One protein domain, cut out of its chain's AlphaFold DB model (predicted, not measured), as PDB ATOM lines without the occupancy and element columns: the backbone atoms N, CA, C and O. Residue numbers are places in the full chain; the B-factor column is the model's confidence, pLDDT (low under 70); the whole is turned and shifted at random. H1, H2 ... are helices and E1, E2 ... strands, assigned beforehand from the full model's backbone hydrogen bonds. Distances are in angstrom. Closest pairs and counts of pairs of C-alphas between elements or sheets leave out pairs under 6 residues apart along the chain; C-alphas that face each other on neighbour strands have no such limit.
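This is residues 94 to 204 of the 214 residues of an uncharacterized protein of Cladosporium cladosporioides (UniProt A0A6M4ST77). Two sheets are partly face to face with their strands crossed, a loose sandwich: a strongly twisted sheet of five strands, E3 E4 E2 E1 E6, and a smaller sheet, E5 E8 E7. Short H1 covers E2 of the larger sheet, and H2 continues from the end of E5, only grazing the smaller sheet. The 111 printed residues include two named helices and eight named strands, in the order E1 E2 H1 E3 E4 E5 H2 E6 E7 E8; the larger sheet is mixed, the smaller antiparallel. The class is mixed, helices and strands, with under half of the residues in named elements. The whole is compact, with a radius of gyration of the C-alphas of 12.9 A and spans of 37 by 32 by 27 A.

The larger sheet runs E3 (residues 134 to 137), E4 (140 to 144), E2 (111 to 114), E1 (95 to 100), E6 (179 to 181). E1 and E2 are an antiparallel hairpin, with N 111 and O 100 2.8 A apart, within hydrogen-bond range. E1 and E6 are parallel at 34 degrees, with N 97 and O 180 at 2.8 A. E3 and E4 form a hairpin, with N 135 and O 142 at 2.9 A, and E4 is antiparallel to E2, with N 112 and O 143 at 2.9 A. H1, residues 121 to 124, is over E2 at a height over the sheet of 6.6 A; E2, H1 and E3 make a split strand-helix-strand unit, two strands of one sheet with a helix between them along the chain and another strand, E4, between them in the sheet, its crossover right-handed. The smaller sheet runs E5 (residues 161 to 166), E8 (198 to 203), E7 (187 to 190). N 163 and O 201 of E5 and E8 are 2.9 A apart, and N 200 and O 189 of the hairpin E7 and E8 are 2.9 A apart. The sheets' strands stand at 70 degrees; the closest C-alphas of E1 and E8, those of Val 98 and Ile 203, are 5.9 A apart. H2, residues 167 to 174, has every O i to N i+4 pair within hydrogen-bond range; H1 is too short for such a pair.

E1 begins at C-alpha 95 (-0.152, 57.630, 0.965) and is 16.0 A long. E5 is 16.3 A, E4 12.0 A and H2 10.2 A. E8, 15.7 A, ends at C-alpha 203 (-9.334, 51.020, 2.896).

The C-alphas farthest apart, those of Gly 139 and Tyr 195, are 37.9 A apart. The printed part has no cut. The link E4 to E5, residues 145 to 160, is long. Residue 125 and residues 128 to 132, 147 to 152 and 192 to 196 have pLDDT under 70.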
ATOM      1  N   ALA A  94       0.781  62.386   0.184       84.00
ATOM      2  CA  ALA A  94       0.012  61.452   0.997       84.00
ATOM      3  C   ALA A  94       0.095  60.014   0.450       84.00
ATOM      4  O   ALA A  94       0.124  59.794  -0.762       84.00
ATOM      5  N   LEU A  95       0.107  59.022   1.342       87.75
ATOM      6  CA  LEU A  95      -0.152  57.630   0.965       87.75
ATOM      7  C   LEU A  95      -1.624  57.513   0.587       87.75
ATOM      8  O   LEU A  95      -2.472  57.734   1.445       87.75
ATOM      9  N   ASN A  96      -1.935  57.181  -0.664       91.12
ATOM     10  CA  ASN A  96      -3.315  57.074  -1.126       91.12
ATOM     11  C   ASN A  96      -3.660  55.609  -1.380       91.12
ATOM     12  O   ASN A  96      -3.583  55.112  -2.506       91.12
ATOM     13  N   LEU A  97      -4.005  54.923  -0.297       92.62
ATOM     14  CA  LEU A  97      -4.236  53.490  -0.275       92.62
ATOM     15  C   LEU A  97      -5.589  53.142  -0.890       92.62
ATOM     16  O   LEU A  97      -6.629  53.682  -0.508       92.62
ATOM     17  N   VAL A  98      -5.580  52.191  -1.809       93.62
ATOM     18  CA  VAL A  98      -6.779  51.562  -2.367       93.62
ATOM     19  C   VAL A  98      -6.512  50.076  -2.547       93.62
ATOM     20  O   VAL A  98      -5.358  49.646  -2.518       93.62
ATOM     21  N   PHE A  99      -7.555  49.279  -2.743       92.69
ATOM     22  CA  PHE A  99      -7.380  47.868  -3.072       92.69
ATOM     23  C   PHE A  99      -8.186  47.461  -4.300       92.69
ATOM     24  O   PHE A  99      -9.229  48.039  -4.594       92.69
ATOM     25  N   GLN A 100      -7.693  46.455  -5.010       91.69
ATOM     26  CA  GLN A 100      -8.362  45.845  -6.156       91.69
ATOM     27  C   GLN A 100      -8.644  44.371  -5.864       91.69
ATOM     28  O   GLN A 100      -7.898  43.728  -5.125       91.69
ATOM     29  N   LEU A 101      -9.713  43.842  -6.450       88.75
ATOM     30  CA  LEU A 101     -10.033  42.415  -6.445       88.75
ATOM     31  C   LEU A 101      -9.810  41.836  -7.835       88.75
ATOM     32  O   LEU A 101      -9.756  42.580  -8.815       88.75
ATOM     33  N   ASP A 102      -9.649  40.516  -7.897       85.44
ATOM     34  CA  ASP A 102      -9.542  39.751  -9.143       85.44
ATOM     35  C   ASP A 102      -8.474  40.278 -10.110       85.44
ATOM     36  O   ASP A 102      -8.593  40.198 -11.335       85.44
ATOM     37  N   VAL A 103      -7.382  40.813  -9.557       88.00
ATOM     38  CA  VAL A 103      -6.278  41.333 -10.362       88.00
ATOM     39  C   VAL A 103      -5.592  40.157 -11.068       88.00
ATOM     40  O   VAL A 103      -5.195  39.193 -10.394       88.00
ATOM     41  N   PRO A 104      -5.389  40.215 -12.401       85.38
ATOM     42  CA  PRO A 104      -4.674  39.182 -13.138       85.38
ATOM     43  C   PRO A 104      -3.315  38.874 -12.506       85.38
ATOM     44  O   PRO A 104      -2.513  39.761 -12.216       85.38
ATOM     45  N   GLY A 105      -3.068  37.592 -12.249       83.69
ATOM     46  CA  GLY A 105      -1.868  37.132 -11.563       83.69
ATOM     47  C   GLY A 105      -1.929  37.224 -10.037       83.69
ATOM     48  O   GLY A 105      -1.153  36.523  -9.401       83.69
ATOM     49  N   VAL A 106      -2.831  37.984  -9.413       85.12
ATOM     50  CA  VAL A 106      -3.049  37.973  -7.950       85.12
ATOM     51  C   VAL A 106      -4.139  36.975  -7.556       85.12
ATOM     52  O   VAL A 106      -3.959  36.240  -6.584       85.12
ATOM     53  N   GLY A 107      -5.219  36.901  -8.338       83.94
ATOM     54  CA  GLY A 107      -6.398  36.086  -8.036       83.94
ATOM     55  C   GLY A 107      -7.421  36.837  -7.167       83.94
ATOM     56  O   GLY A 107      -7.408  38.066  -7.159       83.94
ATOM     57  N   PRO A 108      -8.282  36.129  -6.412       84.88
ATOM     58  CA  PRO A 108      -9.416  36.735  -5.700       84.88
ATOM     59  C   PRO A 108      -9.019  37.497  -4.429       84.88
ATOM     60  O   PRO A 108      -9.857  38.086  -3.752       84.88
ATOM     61  N   SER A 109      -7.742  37.454  -4.046       87.19
ATOM     62  CA  SER A 109      -7.267  38.133  -2.842       87.19
ATOM     63  C   SER A 109      -7.182  39.649  -3.057       87.19
ATOM     64  O   SER A 109      -6.687  40.072  -4.104       87.19
ATOM     65  N   PRO A 110      -7.564  40.472  -2.061       89.31
ATOM     66  CA  PRO A 110      -7.407  41.919  -2.134       89.31
ATOM     67  C   PRO A 110      -5.954  42.319  -2.397       89.31
ATOM     68  O   PRO A 110      -5.040  41.953  -1.654       89.31
ATOM     69  N   PHE A 111      -5.738  43.097  -3.450       91.75
ATOM     70  CA  PHE A 111      -4.443  43.653  -3.811       91.75
ATOM     71  C   PHE A 111      -4.384  45.118  -3.391       91.75
ATOM     72  O   PHE A 111      -4.936  45.988  -4.063       91.75
ATOM     73  N   LEU A 112      -3.748  45.382  -2.251       91.69
ATOM     74  CA  LEU A 112      -3.546  46.725  -1.719       91.69
ATOM     75  C   LEU A 112      -2.452  47.437  -2.519       91.69
ATOM     76  O   LEU A 112      -1.380  46.869  -2.727       91.69
ATOM     77  N   ILE A 113      -2.705  48.679  -2.920       91.94
ATOM     78  CA  ILE A 113      -1.770  49.534  -3.657       91.94
ATOM     79  C   ILE A 113      -1.814  50.969  -3.121       91.94
ATOM     80  O   ILE A 113      -2.819  51.412  -2.565       91.94
ATOM     81  N   ASP A 114      -0.739  51.721  -3.340       90.38
ATOM     82  CA  ASP A 114      -0.737  53.178  -3.209       90.38
ATOM     83  C   ASP A 114      -0.915  53.787  -4.606       90.38
ATOM     84  O   ASP A 114      -0.130  53.527  -5.518       90.38
ATOM     85  N   ARG A 115      -1.953  54.607  -4.806       88.12
ATOM     86  CA  ARG A 115      -2.183  55.262  -6.104       88.12
ATOM     87  C   ARG A 115      -1.037  56.190  -6.510       88.12
ATOM     88  O   ARG A 115      -0.852  56.391  -7.709       88.12
ATOM     89  N   ASN A 116      -0.297  56.707  -5.531       84.38
ATOM     90  CA  ASN A 116       0.794  57.657  -5.718       84.38
ATOM     91  C   ASN A 116       2.172  56.981  -5.814       84.38
ATOM     92  O   ASN A 116       3.170  57.674  -6.002       84.38
ATOM     93  N   ASP A 117       2.249  55.653  -5.679       81.69
ATOM     94  CA  ASP A 117       3.506  54.905  -5.710       81.69
ATOM     95  C   ASP A 117       3.357  53.594  -6.490       81.69
ATOM     96  O   ASP A 117       2.844  52.606  -5.957       81.69
ATOM     97  N   PRO A 118       3.847  53.531  -7.741       80.88
ATOM     98  CA  PRO A 118       3.795  52.306  -8.526       80.88
ATOM     99  C   PRO A 118       4.731  51.215  -7.989       80.88
ATOM    100  O   PRO A 118       4.635  50.082  -8.448       80.88
ATOM    101  N   THR A 119       5.636  51.513  -7.052       80.56
ATOM    102  CA  THR A 119       6.576  50.525  -6.497       80.56
ATOM    103  C   THR A 119       6.010  49.777  -5.290       80.56
ATOM    104  O   THR A 119       6.466  48.677  -4.986       80.56
ATOM    105  N   GLY A 120       5.023  50.349  -4.592       77.12
ATOM    106  CA  GLY A 120       4.453  49.800  -3.360       77.12
ATOM    107  C   GLY A 120       5.396  49.837  -2.147       77.12
ATOM    108  O   GLY A 120       5.040  49.334  -1.076       77.12
ATOM    109  N   LEU A 121       6.585  50.437  -2.275       76.25
ATOM    110  CA  LEU A 121       7.591  50.502  -1.213       76.25
ATOM    111  C   LEU A 121       7.137  51.397  -0.058       76.25
ATOM    112  O   LEU A 121       7.401  51.078   1.105       76.25
ATOM    113  N   ARG A 122       6.405  52.477  -0.360       77.19
ATOM    114  CA  ARG A 122       5.944  53.448   0.644       77.19
ATOM    115  C   ARG A 122       4.989  52.830   1.660       77.19
ATOM    116  O   ARG A 122       5.090  53.093   2.856       77.19
ATOM    117  N   MET A 123       4.081  51.975   1.197       79.12
ATOM    118  CA  MET A 123       3.105  51.311   2.065       79.12
ATOM    119  C   MET A 123       3.624  50.005   2.673       79.12
ATOM    120  O   MET A 123       3.060  49.534   3.660       79.12
ATOM    121  N   ALA A 124       4.712  49.426   2.142       73.44
ATOM    122  CA  ALA A 124       5.247  48.154   2.623       73.44
ATOM    123  C   ALA A 124       5.498  48.186   4.136       73.44
ATOM    124  O   ALA A 124       5.222  47.204   4.816       73.44
ATOM    125  N   ARG A 125       5.946  49.327   4.688       69.31
ATOM    126  CA  ARG A 125       6.255  49.485   6.120       69.31
ATOM    127  C   ARG A 125       5.039  49.429   7.059       69.31
ATOM    128  O   ARG A 125       5.233  49.170   8.243       69.31
ATOM    129  N   LEU A 126       3.819  49.601   6.548       74.19
ATOM    130  CA  LEU A 126       2.598  49.623   7.360       74.19
ATOM    131  C   LEU A 126       2.157  48.235   7.829       74.19
ATOM    132  O   LEU A 126       1.562  48.107   8.898       74.19
ATOM    133  N   LEU A 127       2.452  47.191   7.049       74.25
ATOM    134  CA  LEU A 127       1.877  45.871   7.282       74.25
ATOM    135  C   LEU A 127       2.803  44.961   8.109       74.25
ATOM    136  O   LEU A 127       4.011  44.900   7.840       74.25
ATOM    137  N   PRO A 128       2.246  44.219   9.086       61.25
ATOM    138  CA  PRO A 128       2.995  43.354   9.999       61.25
ATOM    139  C   PRO A 128       3.509  42.064   9.339       61.25
ATOM    140  O   PRO A 128       4.491  41.491   9.797       61.25
ATOM    141  N   ASN A 129       2.865  41.592   8.263       62.12
ATOM    142  CA  ASN A 129       3.218  40.344   7.582       62.12
ATOM    143  C   ASN A 129       3.442  40.558   6.080       62.12
ATOM    144  O   ASN A 129       2.492  40.603   5.295       62.12
ATOM    145  N   ARG A 130       4.711  40.686   5.691       64.19
ATOM    146  CA  ARG A 130       5.127  41.014   4.313       64.19
ATOM    147  C   ARG A 130       5.701  39.830   3.543       64.19
ATOM    148  O   ARG A 130       5.839  39.897   2.324       64.19
ATOM    149  N   ALA A 131       6.092  38.771   4.253       59.97
ATOM    150  CA  ALA A 131       6.792  37.646   3.653       59.97
ATOM    151  C   ALA A 131       5.881  36.961   2.624       59.97
ATOM    152  O   ALA A 131       4.832  36.419   2.970       59.97
ATOM    153  N   GLY A 132       6.267  37.042   1.349       64.19
ATOM    154  CA  GLY A 132       5.523  36.456   0.233       64.19
ATOM    155  C   GLY A 132       4.193  37.137  -0.113       64.19
ATOM    156  O   GLY A 132       3.441  36.582  -0.913       64.19
ATOM    157  N   SER A 133       3.876  38.301   0.469       79.50
ATOM    158  CA  SER A 133       2.657  39.057   0.140       79.50
ATOM    159  C   SER A 133       2.904  40.209  -0.830       79.50
ATOM    160  O   SER A 133       1.981  40.599  -1.539       79.50
ATOM    161  N   PHE A 134       4.132  40.729  -0.928       83.44
ATOM    162  CA  PHE A 134       4.469  41.695  -1.973       83.44
ATOM    163  C   PHE A 134       4.420  41.047  -3.358       83.44
ATOM    164  O   PHE A 134       5.016  39.991  -3.582       83.44
ATOM    165  N   LYS A 135       3.714  41.688  -4.292       87.00
ATOM    166  CA  LYS A 135       3.566  41.217  -5.668       87.00
ATOM    167  C   LYS A 135       3.540  42.390  -6.635       87.00
ATOM    168  O   LYS A 135       3.027  43.454  -6.308       87.00
ATOM    169  N   ILE A 136       4.069  42.171  -7.834       86.69
ATOM    170  CA  ILE A 136       3.914  43.094  -8.957       86.69
ATOM    171  C   ILE A 136       2.814  42.536  -9.856       86.69
ATOM    172  O   ILE A 136       2.903  41.391 -10.302       86.69
ATOM    173  N   ALA A 137       1.782  43.334 -10.108       85.31
ATOM    174  CA  ALA A 137       0.695  43.010 -11.023       85.31
ATOM    175  C   ALA A 137       0.352  44.250 -11.852       85.31
ATOM    176  O   ALA A 137       0.351  45.363 -11.330       85.31
ATOM    177  N   ASN A 138       0.112  44.076 -13.155       82.56
ATOM    178  CA  ASN A 138      -0.164  45.179 -14.088       82.56
ATOM    179  C   ASN A 138       0.855  46.339 -13.998       82.56
ATOM    180  O   ASN A 138       0.491  47.510 -14.049       82.56
ATOM    181  N   GLY A 139       2.142  46.019 -13.803       81.12
ATOM    182  CA  GLY A 139       3.215  47.015 -13.678       81.12
ATOM    183  C   GLY A 139       3.210  47.827 -12.376       81.12
ATOM    184  O   GLY A 139       3.987  48.771 -12.260       81.12
ATOM    185  N   ARG A 140       2.369  47.472 -11.393       84.38
ATOM    186  CA  ARG A 140       2.321  48.103 -10.069       84.38
ATOM    187  C   ARG A 140       2.699  47.120  -8.967       84.38
ATOM    188  O   ARG A 140       2.213  45.991  -8.925       84.38
ATOM    189  N   GLY A 141       3.561  47.569  -8.067       86.44
ATOM    190  CA  GLY A 141       3.884  46.903  -6.816       86.44
ATOM    191  C   GLY A 141       2.764  47.097  -5.802       86.44
ATOM    192  O   GLY A 141       2.286  48.207  -5.577       86.44
ATOM    193  N   GLY A 142       2.353  45.999  -5.183       88.62
ATOM    194  CA  GLY A 142       1.297  45.986  -4.188       88.62
ATOM    195  C   GLY A 142       1.492  44.896  -3.149       88.62
ATOM    196  O   GLY A 142       2.427  44.093  -3.222       88.62
ATOM    197  N   ILE A 143       0.593  44.858  -2.172       89.25
ATOM    198  CA  ILE A 143       0.562  43.818  -1.151       89.25
ATOM    199  C   ILE A 143      -0.721  43.018  -1.319       89.25
ATOM    200  O   ILE A 143      -1.823  43.547  -1.201       89.25
ATOM    201  N   VAL A 144      -0.573  41.720  -1.558       89.06
ATOM    202  CA  VAL A 144      -1.675  40.766  -1.500       89.06
ATOM    203  C   VAL A 144      -2.068  40.608  -0.040       89.06
ATOM    204  O   VAL A 144      -1.359  39.978   0.753       89.06
ATOM    205  N   TYR A 145      -3.188  41.214   0.329       84.56
ATOM    206  CA  TYR A 145      -3.713  41.119   1.671       84.56
ATOM    207  C   TYR A 145      -4.379  39.758   1.848       84.56
ATOM    208  O   TYR A 145      -5.321  39.409   1.141       84.56
ATOM    209  N   ARG A 146      -3.858  38.963   2.783       76.69
ATOM    210  CA  ARG A 146      -4.454  37.680   3.152       76.69
ATOM    211  C   ARG A 146      -5.180  37.850   4.467       76.69
ATOM    212  O   ARG A 146      -4.554  38.200   5.470       76.69
ATOM    213  N   GLU A 147      -6.474  37.574   4.445       68.81
ATOM    214  CA  GLU A 147      -7.279  37.519   5.655       68.81
ATOM    215  C   GLU A 147      -6.667  36.519   6.635       68.81
ATOM    216  O   GLU A 147      -6.242  35.418   6.270       68.81
ATOM    217  N   ARG A 148      -6.596  36.913   7.902       65.69
ATOM    218  CA  ARG A 148      -6.242  36.011   8.992       65.69
ATOM    219  C   ARG A 148      -7.500  35.791   9.812       65.69
ATOM    220  O   ARG A 148      -7.998  36.731  10.426       65.69
ATOM    221  N   ALA A 149      -7.955  34.539   9.866       55.88
ATOM    222  CA  ALA A 149      -9.194  34.127  10.535       55.88
ATOM    223  C   ALA A 149      -9.328  34.628  11.990       55.88
ATOM    224  O   ALA A 149     -10.433  34.822  12.476       55.88
ATOM    225  N   ASN A 150      -8.206  34.914  12.663       58.19
ATOM    226  CA  ASN A 150      -8.171  35.344  14.063       58.19
ATOM    227  C   ASN A 150      -7.883  36.849  14.259       58.19
ATOM    228  O   ASN A 150      -7.579  37.264  15.377       58.19
ATOM    229  N   GLN A 151      -7.901  37.663  13.196       57.72
ATOM    230  CA  GLN A 151      -7.587  39.101  13.265       57.72
ATOM    231  C   GLN A 151      -8.753  40.021  12.867       57.72
ATOM    232  O   GLN A 151      -8.568  41.227  12.852       57.72
ATOM    233  N   SER A 152      -9.953  39.494  12.574       56.41
ATOM    234  CA  SER A 152     -11.113  40.309  12.140       56.41
ATOM    235  C   SER A 152     -10.770  41.293  11.007       56.41
ATOM    236  O   SER A 152     -11.271  42.412  10.950       56.41
ATOM    237  N   THR A 153      -9.866  40.873  10.127       73.38
ATOM    238  CA  THR A 153      -9.363  41.634   8.982       73.38
ATOM    239  C   THR A 153      -9.833  40.974   7.702       73.38
ATOM    240  O   THR A 153      -9.735  39.750   7.598       73.38
ATOM    241  N   GLY A 154     -10.272  41.767   6.735       81.56
ATOM    242  CA  GLY A 154     -10.907  41.277   5.518       81.56
ATOM    243  C   GLY A 154     -11.854  42.302   4.927       81.56
ATOM    244  O   GLY A 154     -11.844  43.462   5.341       81.56
ATOM    245  N   ILE A 155     -12.655  41.889   3.953       86.88
ATOM    246  CA  ILE A 155     -13.668  42.775   3.371       86.88
ATOM    247  C   ILE A 155     -14.888  42.817   4.302       86.88
ATOM    248  O   ILE A 155     -15.451  41.778   4.644       86.88
ATOM    249  N   ASN A 156     -15.281  44.011   4.748       88.06
ATOM    250  CA  ASN A 156     -16.473  44.195   5.581       88.06
ATOM    251  C   ASN A 156     -17.769  44.120   4.746       88.06
ATOM    252  O   ASN A 156     -17.745  43.994   3.523       88.06
ATOM    253  N   SER A 157     -18.932  44.229   5.396       86.00
ATOM    254  CA  SER A 157     -20.228  44.183   4.702       86.00
ATOM    255  C   SER A 157     -20.480  45.369   3.762       86.00
ATOM    256  O   SER A 157     -21.361  45.286   2.911       86.00
ATOM    257  N   GLN A 158     -19.718  46.455   3.893       88.38
ATOM    258  CA  GLN A 158     -19.757  47.626   3.019       88.38
ATOM    259  C   GLN A 158     -18.858  47.475   1.778       88.38
ATOM    260  O   GLN A 158     -18.915  48.318   0.886       88.38
ATOM    261  N   GLY A 159     -18.064  46.403   1.690       88.38
ATOM    262  CA  GLY A 159     -17.116  46.197   0.597       88.38
ATOM    263  C   GLY A 159     -15.781  46.920   0.786       88.38
ATOM    264  O   GLY A 159     -15.023  47.030  -0.175       88.38
ATOM    265  N   ASP A 160     -15.471  47.393   1.995       91.12
ATOM    266  CA  ASP A 160     -14.190  48.016   2.331       91.12
ATOM    267  C   ASP A 160     -13.220  46.992   2.919       91.12
ATOM    268  O   ASP A 160     -13.600  46.106   3.688       91.12
ATOM    269  N   LEU A 161     -11.937  47.145   2.604       90.88
ATOM    270  CA  LEU A 161     -10.886  46.288   3.128       90.88
ATOM    271  C   LEU A 161     -10.417  46.794   4.494       90.88
ATOM    272  O   LEU A 161      -9.855  47.883   4.614       90.88
ATOM    273  N   LEU A 162     -10.576  45.961   5.516       90.44
ATOM    274  CA  LEU A 162     -10.058  46.193   6.857       90.44
ATOM    275  C   LEU A 162      -8.652  45.609   6.977       90.44
ATOM    276  O   LEU A 162      -8.480  44.387   7.025       90.44
ATOM    277  N   ILE A 163      -7.647  46.485   7.049       87.31
ATOM    278  CA  ILE A 163      -6.250  46.082   7.228       87.31
ATOM    279  C   ILE A 163      -5.767  46.375   8.643       87.31
ATOM    280  O   ILE A 163      -5.968  47.457   9.187       87.31
ATOM    281  N   ASN A 164      -5.072  45.410   9.229       86.25
ATOM    282  CA  ASN A 164      -4.396  45.580  10.507       86.25
ATOM    283  C   ASN A 164      -2.967  46.119  10.312       86.25
ATOM    284  O   ASN A 164      -2.188  45.565   9.527       86.25
ATOM    285  N   VAL A 165      -2.628  47.182  11.046       83.12
ATOM    286  CA  VAL A 165      -1.307  47.822  11.068       83.12
ATOM    287  C   VAL A 165      -0.801  47.998  12.501       83.12
ATOM    288  O   VAL A 165      -1.571  48.254  13.426       83.12
ATOM    289  N   PHE A 166       0.518  47.927  12.695       79.06
ATOM    290  CA  PHE A 166       1.125  48.243  13.991       79.06
ATOM    291  C   PHE A 166       1.112  49.753  14.250       79.06
ATOM    292  O   PHE A 166       1.563  50.536  13.413       79.06
ATOM    293  N   ASN A 167       0.709  50.159  15.455       81.56
ATOM    294  CA  ASN A 167       0.627  51.561  15.877       81.56
ATOM    295  C   ASN A 167       1.968  52.293  15.761       81.56
ATOM    296  O   ASN A 167       1.999  53.462  15.389       81.56
ATOM    297  N   TYR A 168       3.078  51.608  16.046       79.25
ATOM    298  CA  TYR A 168       4.420  52.174  15.894       79.25
ATOM    299  C   TYR A 168       4.733  52.533  14.433       79.25
ATOM    300  O   TYR A 168       5.172  53.647  14.153       79.25
ATOM    301  N   HIS A 169       4.458  51.626  13.488       78.31
ATOM    302  CA  HIS A 169       4.663  51.892  12.061       78.31
ATOM    303  C   HIS A 169       3.691  52.940  11.531       78.31
ATOM    304  O   HIS A 169       4.098  53.799  10.758       78.31
ATOM    305  N   LEU A 170       2.436  52.894  11.982       83.81
ATOM    306  CA  LEU A 170       1.426  53.885  11.635       83.81
ATOM    307  C   LEU A 170       1.895  55.294  12.023       83.81
ATOM    308  O   LEU A 170       1.968  56.162  11.164       83.81
ATOM    309  N   ARG A 171       2.323  55.499  13.276       81.25
ATOM    310  CA  ARG A 171       2.831  56.796  13.756       81.25
ATOM    311  C   ARG A 171       4.077  57.266  13.006       81.25
ATOM    312  O   ARG A 171       4.162  58.439  12.671       81.25
ATOM    313  N   ALA A 172       5.026  56.367  12.739       74.94
ATOM    314  CA  ALA A 172       6.258  56.704  12.020       74.94
ATOM    315  C   ALA A 172       6.002  57.088  10.552       74.94
ATOM    316  O   ALA A 172       6.696  57.928   9.984       74.94
ATOM    317  N   VAL A 173       5.006  56.473   9.916       78.25
ATOM    318  CA  VAL A 173       4.571  56.879   8.579       78.25
ATOM    319  C   VAL A 173       3.847  58.222   8.655       78.25
ATOM    320  O   VAL A 173       4.154  59.122   7.879       78.25
ATOM    321  N   GLU A 174       2.957  58.396   9.628       78.94
ATOM    322  CA  GLU A 174       2.136  59.601   9.780       78.94
ATOM    323  C   GLU A 174       2.902  60.852  10.184       78.94
ATOM    324  O   GLU A 174       2.527  61.947   9.775       78.94
ATOM    325  N   SER A 175       4.010  60.705  10.914       75.69
ATOM    326  CA  SER A 175       4.910  61.823  11.204       75.69
ATOM    327  C   SER A 175       5.550  62.406   9.945       75.69
ATOM    328  O   SER A 175       6.036  63.529   9.977       75.69
ATOM    329  N   ASN A 176       5.577  61.632   8.857       74.94
ATOM    330  CA  ASN A 176       6.179  62.033   7.594       74.94
ATOM    331  C   ASN A 176       5.136  62.326   6.516       74.94
ATOM    332  O   ASN A 176       5.396  63.179   5.683       74.94
ATOM    333  N   ARG A 177       3.988  61.632   6.502       81.31
ATOM    334  CA  ARG A 177       2.956  61.774   5.463       81.31
ATOM    335  C   ARG A 177       1.569  61.371   5.946       81.31
ATOM    336  O   ARG A 177       1.404  60.382   6.651       81.31
ATOM    337  N   THR A 178       0.542  62.068   5.470       86.00
ATOM    338  CA  THR A 178      -0.851  61.685   5.753       86.00
ATOM    339  C   THR A 178      -1.218  60.392   5.017       86.00
ATOM    340  O   THR A 178      -0.807  60.184   3.873       86.00
ATOM    341  N   ILE A 179      -2.011  59.534   5.660       89.50
ATOM    342  CA  ILE A 179      -2.576  58.330   5.044       89.50
ATOM    343  C   ILE A 179      -4.029  58.600   4.664       89.50
ATOM    344  O   ILE A 179      -4.857  58.964   5.502       89.50
ATOM    345  N   LEU A 180      -4.322  58.405   3.386       91.94
ATOM    346  CA  LEU A 180      -5.617  58.598   2.759       91.94
ATOM    347  C   LEU A 180      -6.070  57.301   2.084       91.94
ATOM    348  O   LEU A 180      -5.252  56.461   1.712       91.94
ATOM    349  N   SER A 181      -7.375  57.167   1.875       92.31
ATOM    350  CA  SER A 181      -7.946  56.189   0.959       92.31
ATOM    351  C   SER A 181      -8.869  56.881  -0.030       92.31
ATOM    352  O   SER A 181      -9.761  57.635   0.358       92.31
ATOM    353  N   ARG A 182      -8.598  56.700  -1.328       89.19
ATOM    354  CA  ARG A 182      -9.217  57.475  -2.422       89.19
ATOM    355  C   ARG A 182      -9.156  58.999  -2.206       89.19
ATOM    356  O   ARG A 182     -10.049  59.721  -2.635       89.19
ATOM    357  N   GLY A 183      -8.101  59.490  -1.556       85.69
ATOM    358  CA  GLY A 183      -7.930  60.909  -1.220       85.69
ATOM    359  C   GLY A 183      -8.701  61.393   0.017       85.69
ATOM    360  O   GLY A 183      -8.593  62.565   0.360       85.69
ATOM    361  N   LEU A 184      -9.437  60.519   0.709       89.38
ATOM    362  CA  LEU A 184     -10.149  60.831   1.952       89.38
ATOM    363  C   LEU A 184      -9.381  60.317   3.170       89.38
ATOM    364  O   LEU A 184      -8.616  59.361   3.066       89.38
ATOM    365  N   ALA A 185      -9.592  60.928   4.336       89.75
ATOM    366  CA  ALA A 185      -8.983  60.460   5.578       89.75
ATOM    367  C   ALA A 185      -9.393  59.008   5.881       89.75
ATOM    368  O   ALA A 185     -10.574  58.662   5.841       89.75
ATOM    369  N   VAL A 186      -8.412  58.163   6.196       92.25
ATOM    370  CA  VAL A 186      -8.651  56.753   6.531       92.25
ATOM    371  C   VAL A 186      -9.366  56.635   7.877       92.25
ATOM    372  O   VAL A 186      -8.895  57.177   8.881       92.25
ATOM    373  N   GLN A 187     -10.475  55.889   7.906       92.06
ATOM    374  CA  GLN A 187     -11.170  55.547   9.149       92.06
ATOM    375  C   GLN A 187     -10.372  54.517   9.953       92.06
ATOM    376  O   GLN A 187      -9.746  53.615   9.388       92.06
ATOM    377  N   ARG A 188     -10.410  54.654  11.281       89.12
ATOM    378  CA  ARG A 188      -9.573  53.889  12.210       89.12
ATOM    379  C   ARG A 188     -10.414  53.299  13.325       89.12
ATOM    380  O   ARG A 188     -11.259  53.992  13.885       89.12
ATOM    381  N   ALA A 189     -10.113  52.065  13.694       87.44
ATOM    382  CA  ALA A 189     -10.677  51.414  14.866       87.44
ATOM    383  C   ALA A 189      -9.576  50.706  15.660       87.44
ATOM    384  O   ALA A 189      -8.589  50.226  15.096       87.44
ATOM    385  N   ALA A 190      -9.742  50.629  16.980       81.62
ATOM    386  CA  ALA A 190      -8.887  49.785  17.803       81.62
ATOM    387  C   ALA A 190      -9.086  48.311  17.414       81.62
ATOM    388  O   ALA A 190     -10.210  47.885  17.145       81.62
ATOM    389  N   HIS A 191      -8.007  47.524  17.392       75.25
ATOM    390  CA  HIS A 191      -8.121  46.097  17.105       75.25
ATOM    391  C   HIS A 191      -8.879  45.372  18.242       75.25
ATOM    392  O   HIS A 191      -8.487  45.504  19.404       75.25
ATOM    393  N   PRO A 192      -9.919  44.563  17.949       63.12
ATOM    394  CA  PRO A 192     -10.859  44.057  18.959       63.12
ATOM    395  C   PRO A 192     -10.260  43.057  19.964       63.12
ATOM    396  O   PRO A 192     -10.765  42.928  21.073       63.12
ATOM    397  N   THR A 193      -9.185  42.348  19.603       62.62
ATOM    398  CA  THR A 193      -8.605  41.266  20.433       62.62
ATOM    399  C   THR A 193      -7.143  41.472  20.837       62.62
ATOM    400  O   THR A 193      -6.589  40.664  21.580       62.62
ATOM    401  N   ARG A 194      -6.487  42.538  20.361       60.31
ATOM    402  CA  ARG A 194      -5.057  42.794  20.593       60.31
ATOM    403  C   ARG A 194      -4.897  44.175  21.198       60.31
ATOM    404  O   ARG A 194      -4.795  45.172  20.490       60.31
ATOM    405  N   TYR A 195      -4.920  44.211  22.524       50.56
ATOM    406  CA  TYR A 195      -4.754  45.418  23.321       50.56
ATOM    407  C   TYR A 195      -3.592  46.292  22.795       50.56
ATOM    408  O   TYR A 195      -2.437  45.875  22.747       50.56
ATOM    409  N   THR A 196      -3.906  47.544  22.454       59.00
ATOM    410  CA  THR A 196      -3.022  48.733  22.406       59.00
ATOM    411  C   THR A 196      -1.897  48.850  21.365       59.00
ATOM    412  O   THR A 196      -1.409  49.965  21.164       59.00
ATOM    413  N   VAL A 197      -1.497  47.790  20.657       72.62
ATOM    414  CA  VAL A 197      -0.353  47.860  19.711       72.62
ATOM    415  C   VAL A 197      -0.737  47.892  18.232       72.62
ATOM    416  O   VAL A 197       0.106  48.213  17.395       72.62
ATOM    417  N   GLU A 198      -1.994  47.604  17.907       78.12
ATOM    418  CA  GLU A 198      -2.494  47.458  16.538       78.12
ATOM    419  C   GLU A 198      -3.746  48.326  16.306       78.12
ATOM    420  O   GLU A 198      -4.586  48.485  17.195       78.12
ATOM    421  N   THR A 199      -3.857  48.888  15.102       86.12
ATOM    422  CA  THR A 199      -5.001  49.678  14.621       86.12
ATOM    423  C   THR A 199      -5.526  49.037  13.344       86.12
ATOM    424  O   THR A 199      -4.751  48.598  12.494       86.12
ATOM    425  N   VAL A 200      -6.846  49.009  13.193       88.56
ATOM    426  CA  VAL A 200      -7.504  48.611  11.948       88.56
ATOM    427  C   VAL A 200      -7.772  49.860  11.119       88.56
ATOM    428  O   VAL A 200      -8.423  50.795  11.588       88.56
ATOM    429  N   LEU A 201      -7.251  49.876   9.896       91.00
ATOM    430  CA  LEU A 201      -7.508  50.900   8.892       91.00
ATOM    431  C   LEU A 201      -8.566  50.399   7.911       91.00
ATOM    432  O   LEU A 201      -8.487  49.264   7.443       91.00
ATOM    433  N   THR A 202      -9.521  51.263   7.571       93.00
ATOM    434  CA  THR A 202     -10.526  50.982   6.536       93.00
ATOM    435  C   THR A 202     -10.053  51.546   5.203       93.00
ATOM    436  O   THR A 202      -9.890  52.760   5.062       93.00
ATOM    437  N   ILE A 203      -9.804  50.668   4.234       93.31
ATOM    438  CA  ILE A 203      -9.334  51.020   2.896       93.31
ATOM    439  C   ILE A 203     -10.469  50.821   1.902       93.31
ATOM    440  O   ILE A 203     -11.034  49.736   1.796       93.31
ATOM    441  N   LEU A 204     -10.763  51.867   1.141       93.12
ATOM    442  CA  LEU A 204     -11.798  51.859   0.123       93.12
ATOM    443  C   LEU A 204     -11.298  51.152  -1.152       93.12
ATOM    444  O   LEU A 204     -10.120  51.287  -1.517       93.12
TER     445      LEU A 204